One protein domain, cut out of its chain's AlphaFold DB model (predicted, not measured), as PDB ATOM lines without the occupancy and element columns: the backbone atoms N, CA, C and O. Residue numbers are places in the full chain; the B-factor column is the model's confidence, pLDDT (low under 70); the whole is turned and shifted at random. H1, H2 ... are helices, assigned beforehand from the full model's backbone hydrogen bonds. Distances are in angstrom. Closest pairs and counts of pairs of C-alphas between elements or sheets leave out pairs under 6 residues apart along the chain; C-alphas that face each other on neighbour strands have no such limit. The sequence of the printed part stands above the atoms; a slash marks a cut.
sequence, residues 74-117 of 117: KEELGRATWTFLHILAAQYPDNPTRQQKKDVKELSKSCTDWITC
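This is residues 74 to 117 of the 117 residues of the protein "Sulfhydryl oxidase" of Glycine max (UniProt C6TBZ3). Two long helices, H1 and H2, run side by side in opposite directions like the arms of a narrow U, with a gap between them and residues 91 to 97 looping across one end. The 44 printed residues hold H1, then H2, and no named strand: the class is all helix. The whole is flat, 34 by 19 by 9 A, and only just loose, close to compact, with a radius of gyration of the C-alphas of 11.6 A.

Begin with H1, residues 74 to 90, and go on to H2, residues 98 to 115. They are near each other, with 11 pairs of C-alphas within 10 A; the closest are 8.1 A apart. In both helices every O i to N i+4 pair is within hydrogen-bond range.

Find C-alpha 74 at (110.561, 66.746, 75.132); from there H1 runs 24.3 A to C-alpha 90. H2 runs 26.1 A from C-alpha 98 at (80.573, 69.226, 63.678) to C-alpha 115 at (106.354, 69.602, 67.432).

The C-alphas farthest apart, of Lys 74 and Asn 95, are 34.0 A apart. The link is short, and residues 93 to 99, of which 98 and 99 belong to H2, stand free. The printed part has no cut; pLDDT is under 70 at residues 115 to 117.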
ATOM      1  N   LYS A  74     111.217  66.764  76.458       74.75
ATOM      2  CA  LYS A  74     110.561  66.746  75.132       74.75
ATOM      3  C   LYS A  74     110.059  65.338  74.761       74.75
ATOM      4  O   LYS A  74     109.031  65.197  74.106       74.75
ATOM      5  N   GLU A  75     110.734  64.295  75.236       74.00
ATOM      6  CA  GLU A  75     110.380  62.895  75.006       74.00
ATOM      7  C   GLU A  75     109.153  62.454  75.816       74.00
ATOM      8  O   GLU A  75     108.321  61.709  75.302       74.00
ATOM      9  N   GLU A  76     109.025  62.896  77.069       75.44
ATOM     10  CA  GLU A  76     107.850  62.601  77.902       75.44
ATOM     11  C   GLU A  76     106.617  63.345  77.382       75.44
ATOM     12  O   GLU A  76     105.533  62.766  77.311       75.44
ATOM     13  N   LEU A  77     106.803  64.585  76.912       81.31
ATOM     14  CA  LEU A  77     105.751  65.342  76.237       81.31
ATOM     15  C   LEU A  77     105.285  64.612  74.970       81.31
ATOM     16  O   LEU A  77     104.093  64.372  74.809       81.31
ATOM     17  N   GLY A  78     106.220  64.175  74.118       82.62
ATOM     18  CA  GLY A  78     105.901  63.413  72.909       82.62
ATOM     19  C   GLY A  78     105.166  62.099  73.200       82.62
ATOM     20  O   GLY A  78     104.172  61.794  72.540       82.62
ATOM     21  N   ARG A  79     105.593  61.341  74.222       79.19
ATOM     22  CA  ARG A  79     104.911  60.107  74.660       79.19
ATOM     23  C   ARG A  79     103.493  60.375  75.154       79.19
ATOM     24  O   ARG A  79     102.574  59.639  74.786       79.19
ATOM     25  N   ALA A  80     103.309  61.419  75.959       81.50
ATOM     26  CA  ALA A  80     102.000  61.815  76.463       81.50
ATOM     27  C   ALA A  80     101.069  62.230  75.314       81.50
ATOM     28  O   ALA A  80      99.940  61.749  75.234       81.50
ATOM     29  N   THR A  81     101.562  63.042  74.374       84.75
ATOM     30  CA  THR A  81     100.821  63.457  73.178       84.75
ATOM     31  C   THR A  81     100.430  62.267  72.304       84.75
ATOM     32  O   THR A  81      99.273  62.158  71.907       84.75
ATOM     33  N   TRP A  82     101.354  61.340  72.039       83.81
ATOM     34  CA  TRP A  82     101.080  60.149  71.230       83.81
ATOM     35  C   TRP A  82     100.046  59.229  71.889       83.81
ATOM     36  O   TRP A  82      99.105  58.769  71.243       83.81
ATOM     37  N   THR A  83     100.166  59.026  73.204       83.25
ATOM     38  CA  THR A  83      99.197  58.255  73.997       83.25
ATOM     39  C   THR A  83      97.813  58.898  73.946       83.25
ATOM     40  O   THR A  83      96.817  58.226  73.685       83.25
ATOM     41  N   PHE A  84      97.748  60.216  74.125       83.81
ATOM     42  CA  PHE A  84      96.505  60.972  74.054       83.81
ATOM     43  C   PHE A  84      95.847  60.888  72.669       83.81
ATOM     44  O   PHE A  84      94.644  60.648  72.578       83.81
ATOM     45  N   LEU A  85      96.625  61.008  71.588       82.75
ATOM     46  CA  LEU A  85      96.124  60.858  70.220       82.75
ATOM     47  C   LEU A  85      95.571  59.452  69.957       82.75
ATOM     48  O   LEU A  85      94.516  59.323  69.338       82.75
ATOM     49  N   HIS A  86      96.230  58.406  70.456       81.06
ATOM     50  CA  HIS A  86      95.730  57.038  70.327       81.06
ATOM     51  C   HIS A  86      94.408  56.818  71.063       81.06
ATOM     52  O   HIS A  86      93.506  56.192  70.508       81.06
ATOM     53  N   ILE A  87      94.267  57.368  72.272       87.69
ATOM     54  CA  ILE A  87      93.010  57.311  73.028       87.69
ATOM     55  C   ILE A  87      91.913  58.086  72.288       87.69
ATOM     56  O   ILE A  87      90.805  57.576  72.122       87.69
ATOM     57  N   LEU A  88      92.225  59.287  71.786       84.50
ATOM     58  CA  LEU A  88      91.288  60.087  70.996       84.50
ATOM     59  C   LEU A  88      90.814  59.354  69.742       84.50
ATOM     60  O   LEU A  88      89.625  59.393  69.445       84.50
ATOM     61  N   ALA A  89      91.720  58.699  69.012       78.75
ATOM     62  CA  ALA A  89      91.389  57.963  67.797       78.75
ATOM     63  C   ALA A  89      90.549  56.713  68.092       78.75
ATOM     64  O   ALA A  89      89.571  56.464  67.394       78.75
ATOM     65  N   ALA A  90      90.887  55.963  69.147       78.56
ATOM     66  CA  ALA A  90      90.135  54.778  69.559       78.56
ATOM     67  C   ALA A  90      88.701  55.116  69.992       78.56
ATOM     68  O   ALA A  90      87.792  54.310  69.807       78.56
ATOM     69  N   GLN A  91      88.499  56.313  70.550       75.00
ATOM     70  CA  GLN A  91      87.191  56.767  71.007       75.00
ATOM     71  C   GLN A  91      86.476  57.686  70.009       75.00
ATOM     72  O   GLN A  91      85.379  58.165  70.306       75.00
ATOM     73  N   TYR A  92      87.068  57.941  68.836       74.56
ATOM     74  CA  TYR A  92      86.458  58.797  67.828       74.56
ATOM     75  C   TYR A  92      85.268  58.067  67.187       74.56
ATOM     76  O   TYR A  92      85.455  57.009  66.590       74.56
ATOM     77  N   PRO A  93      84.038  58.593  67.309       74.94
ATOM     78  CA  PRO A  93      82.854  57.916  66.793       74.94
ATOM     79  C   PRO A  93      82.788  57.982  65.260       74.94
ATOM     80  O   PRO A  93      83.210  58.974  64.663       74.94
ATOM     81  N   ASP A  94      82.153  56.986  64.630       74.06
ATOM     82  CA  ASP A  94      81.984  56.908  63.164       74.06
ATOM     83  C   ASP A  94      81.201  58.095  62.573       74.06
ATOM     84  O   ASP A  94      81.419  58.500  61.430       74.06
ATOM     85  N   ASN A  95      80.306  58.699  63.367       74.88
ATOM     86  CA  ASN A  95      79.568  59.914  63.013       74.88
ATOM     87  C   ASN A  95      79.920  61.061  63.973       74.88
ATOM     88  O   ASN A  95      79.162  61.361  64.898       74.88
ATOM     89  N   PRO A  96      81.070  61.724  63.775       76.88
ATOM     90  CA  PRO A  96      81.526  62.755  64.685       76.88
ATOM     91  C   PRO A  96      80.756  64.054  64.470       76.88
ATOM     92  O   PRO A  96      80.481  64.484  63.340       76.88
ATOM     93  N   THR A  97      80.438  64.714  65.581       82.88
ATOM     94  CA  THR A  97      79.694  65.975  65.585       82.88
ATOM     95  C   THR A  97      80.527  67.074  64.915       82.88
ATOM     96  O   THR A  97      81.757  67.073  64.985       82.88
ATOM     97  N   ARG A  98      79.878  68.068  64.286       77.56
ATOM     98  CA  ARG A  98      80.573  69.226  63.678       77.56
ATOM     99  C   ARG A  98      81.551  69.914  64.637       77.56
ATOM    100  O   ARG A  98      82.570  70.423  64.177       77.56
ATOM    101  N   GLN A  99      81.252  69.894  65.935       77.25
ATOM    102  CA  GLN A  99      82.120  70.427  66.980       77.25
ATOM    103  C   GLN A  99      83.367  69.551  67.193       77.25
ATOM    104  O   GLN A  99      84.471  70.044  67.015       77.25
ATOM    105  N   GLN A 100      83.213  68.235  67.382       77.62
ATOM    106  CA  GLN A 100      84.340  67.293  67.506       77.62
ATOM    107  C   GLN A 100      85.284  67.318  66.293       77.62
ATOM    108  O   GLN A 100      86.494  67.165  66.435       77.62
ATOM    109  N   LYS A 101      84.753  67.533  65.082       80.44
ATOM    110  CA  LYS A 101      85.577  67.709  63.872       80.44
ATOM    111  C   LYS A 101      86.413  68.990  63.916       80.44
ATOM    112  O   LYS A 101      87.549  68.987  63.446       80.44
ATOM    113  N   LYS A 102      85.858  70.087  64.441       84.12
ATOM    114  CA  LYS A 102      86.602  71.339  64.632       84.12
ATOM    115  C   LYS A 102      87.669  71.178  65.708       84.12
ATOM    116  O   LYS A 102      88.809  71.542  65.453       84.12
ATOM    117  N   ASP A 103      87.317  70.573  66.836       80.75
ATOM    118  CA  ASP A 103      88.214  70.437  67.983       80.75
ATOM    119  C   ASP A 103      89.430  69.557  67.645       80.75
ATOM    120  O   ASP A 103      90.559  69.934  67.937       80.75
ATOM    121  N   VAL A 104      89.245  68.444  66.918       83.50
ATOM    122  CA  VAL A 104      90.372  67.613  66.438       83.50
ATOM    123  C   VAL A 104      91.251  68.359  65.435       83.50
ATOM    124  O   VAL A 104      92.473  68.226  65.457       83.50
ATOM    125  N   LYS A 105      90.651  69.163  64.553       82.25
ATOM    126  CA  LYS A 105      91.403  69.946  63.563       82.25
ATOM    127  C   LYS A 105      92.245  71.036  64.224       82.25
ATOM    128  O   LYS A 105      93.360  71.291  63.774       82.25
ATOM    129  N   GLU A 106      91.712  71.661  65.265       83.38
ATOM    130  CA  GLU A 106      92.423  72.651  66.071       83.38
ATOM    131  C   GLU A 106      93.549  71.996  66.875       83.38
ATOM    132  O   GLU A 106      94.686  72.464  66.861       83.38
ATOM    133  N   LEU A 107      93.264  70.844  67.485       83.75
ATOM    134  CA  LEU A 107      94.245  70.082  68.248       83.75
ATOM    135  C   LEU A 107      95.404  69.602  67.373       83.75
ATOM    136  O   LEU A 107      96.559  69.711  67.772       83.75
ATOM    137  N   SER A 108      95.114  69.126  66.162       80.88
ATOM    138  CA  SER A 108      96.135  68.717  65.195       80.88
ATOM    139  C   SER A 108      97.021  69.886  64.759       80.88
ATOM    140  O   SER A 108      98.237  69.712  64.676       80.88
ATOM    141  N   LYS A 109      96.446  71.076  64.527       81.38
ATOM    142  CA  LYS A 109      97.227  72.282  64.211       81.38
ATOM    143  C   LYS A 109      98.163  72.656  65.349       81.38
ATOM    144  O   LYS A 109      99.368  72.705  65.137       81.38
ATOM    145  N   SER A 110      97.605  72.831  66.546       77.88
ATOM    146  CA  SER A 110      98.379  73.167  67.738       77.88
ATOM    147  C   SER A 110      99.496  72.143  67.948       77.88
ATOM    148  O   SER A 110     100.666  72.488  67.985       77.88
ATOM    149  N   CYS A 111      99.182  70.849  67.932       73.56
ATOM    150  CA  CYS A 111     100.186  69.806  68.111       73.56
ATOM    151  C   CYS A 111     101.316  69.857  67.063       73.56
ATOM    152  O   CYS A 111     102.477  69.656  67.411       73.56
ATOM    153  N   THR A 112     101.006  70.185  65.805       78.56
ATOM    154  CA  THR A 112     102.015  70.322  64.739       78.56
ATOM    155  C   THR A 112     102.943  71.513  64.984       78.56
ATOM    156  O   THR A 112     104.160  71.381  64.849       78.56
ATOM    157  N   ASP A 113     102.388  72.653  65.397       77.44
ATOM    158  CA  ASP A 113     103.162  73.858  65.709       77.44
ATOM    159  C   ASP A 113     104.101  73.623  66.903       77.44
ATOM    160  O   ASP A 113     105.261  74.030  66.879       77.44
ATOM    161  N   TRP A 114     103.635  72.888  67.917       70.81
ATOM    162  CA  TRP A 114     104.431  72.522  69.092       70.81
ATOM    163  C   TRP A 114     105.544  71.508  68.789       70.81
ATOM    164  O   TRP A 114     106.586  71.546  69.435       70.81
ATOM    165  N   ILE A 115     105.347  70.606  67.822       66.94
ATOM    166  CA  ILE A 115     106.354  69.602  67.432       66.94
ATOM    167  C   ILE A 115     107.425  70.199  66.504       66.94
ATOM    168  O   ILE A 115     108.553  69.713  66.473       66.94
ATOM    169  N   THR A 116     107.087  71.251  65.753       68.38
ATOM    170  CA  THR A 116     107.993  71.876  64.771       68.38
ATOM    171  C   THR A 116     108.961  72.897  65.406       68.38
ATOM    172  O   THR A 116     109.877  73.363  64.730       68.38
ATOM    173  N   CYS A 117     108.804  73.217  66.700       51.22
ATOM    174  CA  CYS A 117     109.663  74.135  67.470       51.22
ATOM    175  C   CYS A 117     110.731  73.417  68.332       51.22
ATOM    176  O   CYS A 117     111.858  73.946  68.438       51.22
TER     177      CYS A 117